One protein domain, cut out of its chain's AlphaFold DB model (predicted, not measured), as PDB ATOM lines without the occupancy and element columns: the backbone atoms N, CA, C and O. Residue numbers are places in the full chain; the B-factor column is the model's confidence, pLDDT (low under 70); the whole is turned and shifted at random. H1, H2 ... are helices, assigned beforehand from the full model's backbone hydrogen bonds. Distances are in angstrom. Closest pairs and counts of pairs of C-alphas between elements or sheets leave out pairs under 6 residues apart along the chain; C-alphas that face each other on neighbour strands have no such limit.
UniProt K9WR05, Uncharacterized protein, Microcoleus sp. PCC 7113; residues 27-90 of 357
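AT A GLANCE: This is residues 27 to 90 of the 357 residues of an uncharacterized protein of Microcoleus sp. PCC 7113 (UniProt K9WR05). Three helices run roughly lengthwise with their centres in a triangle: H2 and H3 form a helical hairpin, and H1 lies over one side of it with few close approaches. The last stretch, residues 79 to 90, has no named element and folds back along the side of the hairpin away from H1. The printed part has 64 residues with three named helices in the order H1, H2, H3 and no named strand; the class is all helix. It is compact, with a radius of gyration of the C-alphas of 11.0 A, and rounded, spanning 29 by 26 by 19 A.

IN THESE COORDINATES: H1, residues 27 to 42, begins with C-alpha 27 at (-50.485, -53.888, -6.338) and is 22.5 A long from first to last C-alpha. H2, residues 49 to 58, is 14.0 A long and begins with C-alpha 49 at (-40.742, -39.940, 1.100). H3, residues 63 to 78, is 22.6 A long and ends with C-alpha 78 at (-28.192, -37.055, -11.597).

HOW THE PARTS SIT: H1 and H2 are close but not clearly touching, the closest C-alphas being those of Leu 33 and Glu 52, 7.8 A apart. They run opposite ways at a steep tilt of 35.0 degrees, only just beyond shallow. H1 and H3 are also close but not clearly touching, with the C-alphas of Phe 36 and Cys 70 closest at 7.4 A; they run the same way at a shallow tilt of 20 degrees. H2 and H3 touch and form a hairpin, opposite ways at a shallow tilt of 30 degrees. Their closest C-alphas, those of Ile 55 and Tyr 66, are 6.5 A apart, and H3 touches H2 with residues 66 to 73 alone. In H1, H2 and H3 every O i to N i+4 pair is within hydrogen-bond range.

THE WHOLE: The two C-alphas farthest apart, those of Gln 27 and Gly 80, are 31.4 A apart. The printed part has no cut. The link from H1 to H2 is short and that from H2 to H3 is tight. Mean pLDDT of the printed part is 83.6, and residues 80 to 86 are under 70.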
ATOM      1  N   GLN A  27     -51.571 -52.932  -6.443       83.69
ATOM      2  CA  GLN A  27     -50.485 -53.888  -6.338       83.69
ATOM      3  C   GLN A  27     -49.456 -53.625  -7.435       83.69
ATOM      4  O   GLN A  27     -48.277 -53.499  -7.120       83.69
ATOM      5  N   GLU A  28     -49.905 -53.411  -8.669       88.69
ATOM      6  CA  GLU A  28     -49.053 -53.032  -9.797       88.69
ATOM      7  C   GLU A  28     -48.314 -51.717  -9.526       88.69
ATOM      8  O   GLU A  28     -47.101 -51.634  -9.720       88.69
ATOM      9  N   SER A  29     -49.006 -50.717  -8.972       85.88
ATOM     10  CA  SER A  29     -48.404 -49.435  -8.578       85.88
ATOM     11  C   SER A  29     -47.321 -49.602  -7.502       85.88
ATOM     12  O   SER A  29     -46.223 -49.044  -7.611       85.88
ATOM     13  N   ARG A  30     -47.586 -50.419  -6.470       85.31
ATOM     14  CA  ARG A  30     -46.605 -50.732  -5.418       85.31
ATOM     15  C   ARG A  30     -45.411 -51.503  -5.954       85.31
ATOM     16  O   ARG A  30     -44.278 -51.202  -5.579       85.31
ATOM     17  N   ASP A  31     -45.653 -52.487  -6.809       90.44
ATOM     18  CA  ASP A  31     -44.595 -53.294  -7.401       90.44
ATOM     19  C   ASP A  31     -43.723 -52.436  -8.315       90.44
ATOM     20  O   ASP A  31     -42.497 -52.478  -8.197       90.44
ATOM     21  N   PHE A  32     -44.325 -51.557  -9.123       91.38
ATOM     22  CA  PHE A  32     -43.604 -50.569  -9.921       91.38
ATOM     23  C   PHE A  32     -42.696 -49.689  -9.049       91.38
ATOM     24  O   PHE A  32     -41.493 -49.575  -9.309       91.38
ATOM     25  N   LEU A  33     -43.227 -49.113  -7.966       90.62
ATOM     26  CA  LEU A  33     -42.434 -48.301  -7.041       90.62
ATOM     27  C   LEU A  33     -41.343 -49.101  -6.334       90.62
ATOM     28  O   LEU A  33     -40.243 -48.589  -6.123       90.62
ATOM     29  N   LYS A  34     -41.602 -50.361  -5.982       92.75
ATOM     30  CA  LYS A  34     -40.595 -51.259  -5.410       92.75
ATOM     31  C   LYS A  34     -39.449 -51.490  -6.396       92.75
ATOM     32  O   LYS A  34     -38.286 -51.393  -5.999       92.75
ATOM     33  N   TYR A  35     -39.751 -51.731  -7.672       93.75
ATOM     34  CA  TYR A  35     -38.733 -51.820  -8.720       93.75
ATOM     35  C   TYR A  35     -37.942 -50.519  -8.849       93.75
ATOM     36  O   TYR A  35     -36.713 -50.564  -8.908       93.75
ATOM     37  N   PHE A  36     -38.614 -49.367  -8.816       94.31
ATOM     38  CA  PHE A  36     -37.948 -48.071  -8.902       94.31
ATOM     39  C   PHE A  36     -37.025 -47.792  -7.706       94.31
ATOM     40  O   PHE A  36     -35.876 -47.393  -7.891       94.31
ATOM     41  N   LYS A  37     -37.472 -48.080  -6.478       93.88
ATOM     42  CA  LYS A  37     -36.637 -47.981  -5.268       93.88
ATOM     43  C   LYS A  37     -35.398 -48.869  -5.365       93.88
ATOM     44  O   LYS A  37     -34.300 -48.420  -5.047       93.88
ATOM     45  N   ASN A  38     -35.564 -50.105  -5.838       94.81
ATOM     46  CA  ASN A  38     -34.450 -51.028  -6.044       94.81
ATOM     47  C   ASN A  38     -33.479 -50.519  -7.117       94.81
ATOM     48  O   ASN A  38     -32.268 -50.629  -6.942       94.81
ATOM     49  N   TYR A  39     -33.997 -49.956  -8.212       93.81
ATOM     50  CA  TYR A  39     -33.188 -49.327  -9.252       93.81
ATOM     51  C   TYR A  39     -32.348 -48.177  -8.680       93.81
ATOM     52  O   TYR A  39     -31.128 -48.206  -8.808       93.81
ATOM     53  N   LEU A  40     -32.962 -47.232  -7.961       92.81
ATOM     54  CA  LEU A  40     -32.236 -46.132  -7.315       92.81
ATOM     55  C   LEU A  40     -31.172 -46.644  -6.336       92.81
ATOM     56  O   LEU A  40     -30.037 -46.171  -6.366       92.81
ATOM     57  N   GLY A  41     -31.500 -47.661  -5.533       91.62
ATOM     58  CA  GLY A  41     -30.560 -48.274  -4.593       91.62
ATOM     59  C   GLY A  41     -29.318 -48.860  -5.272       91.62
ATOM     60  O   GLY A  41     -28.208 -48.677  -4.774       91.62
ATOM     61  N   LYS A  42     -29.473 -49.490  -6.448       93.44
ATOM     62  CA  LYS A  42     -28.344 -49.978  -7.267       93.44
ATOM     63  C   LYS A  42     -27.437 -48.851  -7.775       93.44
ATOM     64  O   LYS A  42     -26.274 -49.102  -8.061       93.44
ATOM     65  N   HIS A  43     -27.957 -47.630  -7.860       90.00
ATOM     66  CA  HIS A  43     -27.231 -46.428  -8.267       90.00
ATOM     67  C   HIS A  43     -26.861 -45.521  -7.079       90.00
ATOM     68  O   HIS A  43     -26.616 -44.332  -7.267       90.00
ATOM     69  N   SER A  44     -26.834 -46.060  -5.851       89.31
ATOM     70  CA  SER A  44     -26.508 -45.317  -4.619       89.31
ATOM     71  C   SER A  44     -27.397 -44.089  -4.372       89.31
ATOM     72  O   SER A  44     -27.000 -43.143  -3.694       89.31
ATOM     73  N   GLN A  45     -28.619 -44.109  -4.902       89.50
ATOM     74  CA  GLN A  45     -29.634 -43.083  -4.707       89.50
ATOM     75  C   GLN A  45     -30.785 -43.625  -3.857       89.50
ATOM     76  O   GLN A  45     -31.040 -44.828  -3.789       89.50
ATOM     77  N   LYS A  46     -31.515 -42.718  -3.205       89.50
ATOM     78  CA  LYS A  46     -32.693 -43.045  -2.399       89.50
ATOM     79  C   LYS A  46     -33.916 -42.306  -2.927       89.50
ATOM     80  O   LYS A  46     -33.814 -41.130  -3.281       89.50
ATOM     81  N   LEU A  47     -35.057 -42.995  -2.948       89.62
ATOM     82  CA  LEU A  47     -36.359 -42.360  -3.129       89.62
ATOM     83  C   LEU A  47     -36.774 -41.704  -1.811       89.62
ATOM     84  O   LEU A  47     -36.962 -42.387  -0.799       89.62
ATOM     85  N   GLU A  48     -36.882 -40.384  -1.813       84.88
ATOM     86  CA  GLU A  48     -37.339 -39.625  -0.659       84.88
ATOM     87  C   GLU A  48     -38.848 -39.797  -0.471       84.88
ATOM     88  O   GLU A  48     -39.606 -39.938  -1.427       84.88
ATOM     89  N   THR A  49     -39.319 -39.726   0.775       82.62
ATOM     90  CA  THR A  49     -40.742 -39.940   1.100       82.62
ATOM     91  C   THR A  49     -41.682 -39.004   0.335       82.62
ATOM     92  O   THR A  49     -42.792 -39.391  -0.002       82.62
ATOM     93  N   GLN A  50     -41.257 -37.772   0.048       79.50
ATOM     94  CA  GLN A  50     -42.071 -36.836  -0.732       79.50
ATOM     95  C   GLN A  50     -42.131 -37.186  -2.215       79.50
ATOM     96  O   GLN A  50     -43.175 -36.998  -2.820       79.50
ATOM     97  N   GLU A  51     -41.043 -37.704  -2.781       86.25
ATOM     98  CA  GLU A  51     -41.015 -38.178  -4.168       86.25
ATOM     99  C   GLU A  51     -41.921 -39.404  -4.316       86.25
ATOM    100  O   GLU A  51     -42.699 -39.496  -5.259       86.25
ATOM    101  N   GLU A  52     -41.880 -40.313  -3.339       87.56
ATOM    102  CA  GLU A  52     -42.790 -41.457  -3.275       87.56
ATOM    103  C   GLU A  52     -44.257 -41.023  -3.145       87.56
ATOM    104  O   GLU A  52     -45.103 -41.487  -3.906       87.56
ATOM    105  N   ASN A  53     -44.560 -40.107  -2.217       84.81
ATOM    106  CA  ASN A  53     -45.910 -39.568  -2.058       84.81
ATOM    107  C   ASN A  53     -46.393 -38.872  -3.335       84.81
ATOM    108  O   ASN A  53     -47.521 -39.105  -3.744       84.81
ATOM    109  N   PHE A  54     -45.536 -38.074  -3.980       85.69
ATOM    110  CA  PHE A  54     -45.843 -37.401  -5.241       85.69
ATOM    111  C   PHE A  54     -46.239 -38.402  -6.328       85.69
ATOM    112  O   PHE A  54     -47.286 -38.238  -6.944       85.69
ATOM    113  N   ILE A  55     -45.454 -39.468  -6.530       87.31
ATOM    114  CA  ILE A  55     -45.789 -40.495  -7.526       87.31
ATOM    115  C   ILE A  55     -47.142 -41.142  -7.188       87.31
ATOM    116  O   ILE A  55     -47.999 -41.243  -8.060       87.31
ATOM    117  N   ASN A  56     -47.360 -41.524  -5.927       83.06
ATOM    118  CA  ASN A  56     -48.598 -42.180  -5.497       83.06
ATOM    119  C   ASN A  56     -49.846 -41.286  -5.567       83.06
ATOM    120  O   ASN A  56     -50.944 -41.791  -5.792       83.06
ATOM    121  N   ASP A  57     -49.695 -39.981  -5.341       82.31
ATOM    122  CA  ASP A  57     -50.815 -39.035  -5.328       82.31
ATOM    123  C   ASP A  57     -51.152 -38.489  -6.714       82.31
ATOM    124  O   ASP A  57     -52.313 -38.187  -6.983       82.31
ATOM    125  N   GLN A  58     -50.146 -38.339  -7.577       82.44
ATOM    126  CA  GLN A  58     -50.276 -37.623  -8.847       82.44
ATOM    127  C   GLN A  58     -50.337 -38.553 -10.067       82.44
ATOM    128  O   GLN A  58     -50.628 -38.084 -11.165       82.44
ATOM    129  N   CYS A  59     -50.093 -39.860  -9.902       84.44
ATOM    130  CA  CYS A  59     -50.198 -40.849 -10.979       84.44
ATOM    131  C   CYS A  59     -51.419 -41.765 -10.759       84.44
ATOM    132  O   CYS A  59     -51.291 -42.773 -10.066       84.44
ATOM    133  N   PRO A  60     -52.602 -41.472 -11.334       74.19
ATOM    134  CA  PRO A  60     -53.807 -42.293 -11.167       74.19
ATOM    135  C   PRO A  60     -53.737 -43.580 -12.009       74.19
ATOM    136  O   PRO A  60     -54.435 -43.728 -12.999       74.19
ATOM    137  N   GLY A  61     -52.825 -44.496 -11.678       79.38
ATOM    138  CA  GLY A  61     -52.733 -45.815 -12.318       79.38
ATOM    139  C   GLY A  61     -52.164 -45.831 -13.746       79.38
ATOM    140  O   GLY A  61     -51.954 -46.898 -14.310       79.38
ATOM    141  N   PHE A  62     -51.851 -44.689 -14.358       84.38
ATOM    142  CA  PHE A  62     -51.304 -44.651 -15.719       84.38
ATOM    143  C   PHE A  62     -49.821 -45.071 -15.781       84.38
ATOM    144  O   PHE A  62     -48.961 -44.280 -15.380       84.38
ATOM    145  N   PRO A  63     -49.454 -46.236 -16.359       85.62
ATOM    146  CA  PRO A  63     -48.076 -46.758 -16.304       85.62
ATOM    147  C   PRO A  63     -47.037 -45.808 -16.908       85.62
ATOM    148  O   PRO A  63     -45.917 -45.652 -16.414       85.62
ATOM    149  N   TRP A  64     -47.432 -45.143 -17.993       84.56
ATOM    150  CA  TRP A  64     -46.619 -44.160 -18.698       84.56
ATOM    151  C   TRP A  64     -46.308 -42.950 -17.798       84.56
ATOM    152  O   TRP A  64     -45.175 -42.470 -17.784       84.56
ATOM    153  N   LEU A  65     -47.269 -42.521 -16.976       86.56
ATOM    154  CA  LEU A  65     -47.145 -41.384 -16.069       86.56
ATOM    155  C   LEU A  65     -46.209 -41.690 -14.896       86.56
ATOM    156  O   LEU A  65     -45.320 -40.889 -14.602       86.56
ATOM    157  N   TYR A  66     -46.319 -42.893 -14.318       89.12
ATOM    158  CA  TYR A  66     -45.360 -43.407 -13.331       89.12
ATOM    159  C   TYR A  66     -43.931 -43.361 -13.880       89.12
ATOM    160  O   TYR A  66     -43.026 -42.816 -13.247       89.12
ATOM    161  N   LYS A  67     -43.722 -43.888 -15.094       87.88
ATOM    162  CA  LYS A  67     -42.406 -43.886 -15.743       87.88
ATOM    163  C   LYS A  67     -41.874 -42.468 -15.957       87.88
ATOM    164  O   LYS A  67     -40.701 -42.237 -15.676       87.88
ATOM    165  N   MET A  68     -42.696 -41.526 -16.421       85.62
ATOM    166  CA  MET A  68     -42.263 -40.134 -16.607       85.62
ATOM    167  C   MET A  68     -41.878 -39.457 -15.288       85.62
ATOM    168  O   MET A  68     -40.821 -38.832 -15.218       85.62
ATOM    169  N   ALA A  69     -42.684 -39.623 -14.234       88.38
ATOM    170  CA  ALA A  69     -42.374 -39.082 -12.912       88.38
ATOM    171  C   ALA A  69     -41.039 -39.639 -12.382       88.38
ATOM    172  O   ALA A  69     -40.185 -38.885 -11.916       88.38
ATOM    173  N   CYS A  70     -40.817 -40.948 -12.526       89.50
ATOM    174  CA  CYS A  70     -39.557 -41.595 -12.161       89.50
ATOM    175  C   CYS A  70     -38.359 -41.076 -12.966       89.50
ATOM    176  O   CYS A  70     -37.293 -40.863 -12.391       89.50
ATOM    177  N   VAL A  71     -38.518 -40.852 -14.275       85.38
ATOM    178  CA  VAL A  71     -37.460 -40.284 -15.125       85.38
ATOM    179  C   VAL A  71     -37.100 -38.866 -14.675       85.38
ATOM    180  O   VAL A  71     -35.918 -38.597 -14.478       85.38
ATOM    181  N   ASP A  72     -38.080 -37.988 -14.432       84.31
ATOM    182  CA  ASP A  72     -37.826 -36.613 -13.963       84.31
ATOM    183  C   ASP A  72     -37.120 -36.602 -12.590       84.31
ATOM    184  O   ASP A  72     -36.180 -35.830 -12.379       84.31
ATOM    185  N   ILE A  73     -37.489 -37.513 -11.678       87.25
ATOM    186  CA  ILE A  73     -36.794 -37.695 -10.390       87.25
ATOM    187  C   ILE A  73     -35.343 -38.157 -10.601       87.25
ATOM    188  O   ILE A  73     -34.429 -37.598  -9.989       87.25
ATOM    189  N   CYS A  74     -35.103 -39.141 -11.471       87.38
ATOM    190  CA  CYS A  74     -33.748 -39.601 -11.790       87.38
ATOM    191  C   CYS A  74     -32.882 -38.473 -12.361       87.38
ATOM    192  O   CYS A  74     -31.750 -38.285 -11.918       87.38
ATOM    193  N   GLU A  75     -33.402 -37.700 -13.314       82.50
ATOM    194  CA  GLU A  75     -32.659 -36.602 -13.942       82.50
ATOM    195  C   GLU A  75     -32.277 -35.509 -12.934       82.50
ATOM    196  O   GLU A  75     -31.138 -35.030 -12.933       82.50
ATOM    197  N   LYS A  76     -33.186 -35.157 -12.021       82.25
ATOM    198  CA  LYS A  76     -32.896 -34.221 -10.924       82.25
ATOM    199  C   LYS A  76     -31.780 -34.727 -10.019       82.25
ATOM    200  O   LYS A  76     -30.837 -33.992  -9.733       82.25
ATOM    201  N   LYS A  77     -31.834 -36.002  -9.622       84.69
ATOM    202  CA  LYS A  77     -30.790 -36.599  -8.777       84.69
ATOM    203  C   LYS A  77     -29.439 -36.680  -9.494       84.69
ATOM    204  O   LYS A  77     -28.417 -36.414  -8.871       84.69
ATOM    205  N   LEU A  78     -29.421 -37.001 -10.792       82.19
ATOM    206  CA  LEU A  78     -28.192 -37.055 -11.597       82.19
ATOM    207  C   LEU A  78     -27.529 -35.685 -11.760       82.19
ATOM    208  O   LEU A  78     -26.310 -35.581 -11.701       82.19
ATOM    209  N   THR A  79     -28.320 -34.630 -11.938       79.62
ATOM    210  CA  THR A  79     -27.804 -33.259 -12.093       79.62
ATOM    211  C   THR A  79     -27.368 -32.622 -10.770       79.62
ATOM    212  O   THR A  79     -26.974 -31.458 -10.754       79.62
ATOM    213  N   GLY A  80     -27.460 -33.350  -9.648       69.69
ATOM    214  CA  GLY A  80     -27.243 -32.807  -8.302       69.69
ATOM    215  C   GLY A  80     -28.272 -31.742  -7.918       69.69
ATOM    216  O   GLY A  80     -28.147 -31.086  -6.883       69.69
ATOM    217  N   ASN A  81     -29.299 -31.566  -8.749       64.19
ATOM    218  CA  ASN A  81     -30.331 -30.583  -8.549       64.19
ATOM    219  C   ASN A  81     -31.342 -31.194  -7.579       64.19
ATOM    220  O   ASN A  81     -32.329 -31.809  -7.978       64.19
ATOM    221  N   SER A  82     -31.112 -31.006  -6.277       56.66
ATOM    222  CA  SER A  82     -32.097 -31.302  -5.224       56.66
ATOM    223  C   SER A  82     -33.292 -30.338  -5.261       56.66
ATOM    224  O   SER A  82     -33.906 -30.076  -4.226       56.66
ATOM    225  N   GLY A  83     -33.538 -29.722  -6.420       54.56
ATOM    226  CA  GLY A  83     -34.561 -28.727  -6.640       54.56
ATOM    227  C   GLY A  83     -35.938 -29.284  -6.316       54.56
ATOM    228  O   GLY A  83     -36.178 -30.491  -6.326       54.56
ATOM    229  N   MET A  84     -36.837 -28.359  -6.022       60.25
ATOM    230  CA  MET A  84     -38.210 -28.618  -5.634       60.25
ATOM    231  C   MET A  84     -38.885 -29.656  -6.547       60.25
ATOM    232  O   MET A  84     -39.012 -29.469  -7.761       60.25
ATOM    233  N   THR A  85     -39.354 -30.757  -5.957       61.66
ATOM    234  CA  THR A  85     -40.287 -31.651  -6.645       61.66
ATOM    235  C   THR A  85     -41.578 -30.848  -6.898       61.66
ATOM    236  O   THR A  85     -42.084 -30.225  -5.957       61.66
ATOM    237  N   PRO A  86     -42.086 -30.773  -8.143       66.00
ATOM    238  CA  PRO A  86     -43.364 -30.147  -8.449       66.00
ATOM    239  C   PRO A  86     -44.474 -30.791  -7.635       66.00
ATOM    240  O   PRO A  86     -44.406 -31.975  -7.329       66.00
ATOM    241  N   TRP A  87     -45.502 -30.028  -7.298       70.06
ATOM    242  CA  TRP A  87     -46.644 -30.566  -6.569       70.06
ATOM    243  C   TRP A  87     -47.705 -31.193  -7.487       70.06
ATOM    244  O   TRP A  87     -48.530 -31.962  -7.009       70.06
ATOM    245  N   HIS A  88     -47.645 -30.929  -8.797       76.25
ATOM    246  CA  HIS A  88     -48.438 -31.608  -9.824       76.25
ATOM    247  C   HIS A  88     -47.551 -32.079 -10.978       76.25
ATOM    248  O   HIS A  88     -46.448 -31.565 -11.185       76.25
ATOM    249  N   ILE A  89     -48.052 -33.036 -11.757       80.19
ATOM    250  CA  ILE A  89     -47.406 -33.435 -13.006       80.19
ATOM    251  C   ILE A  89     -47.766 -32.436 -14.110       80.19
ATOM    252  O   ILE A  89     -48.926 -32.070 -14.283       80.19
ATOM    253  N   ASP A  90     -46.750 -31.986 -14.841       81.38
ATOM    254  CA  ASP A  90     -46.859 -31.136 -16.027       81.38
ATOM    255  C   ASP A  90     -46.349 -31.932 -17.234       81.38
ATOM    256  O   ASP A  90     -45.141 -32.021 -17.467       81.38
TER     257      ASP A  90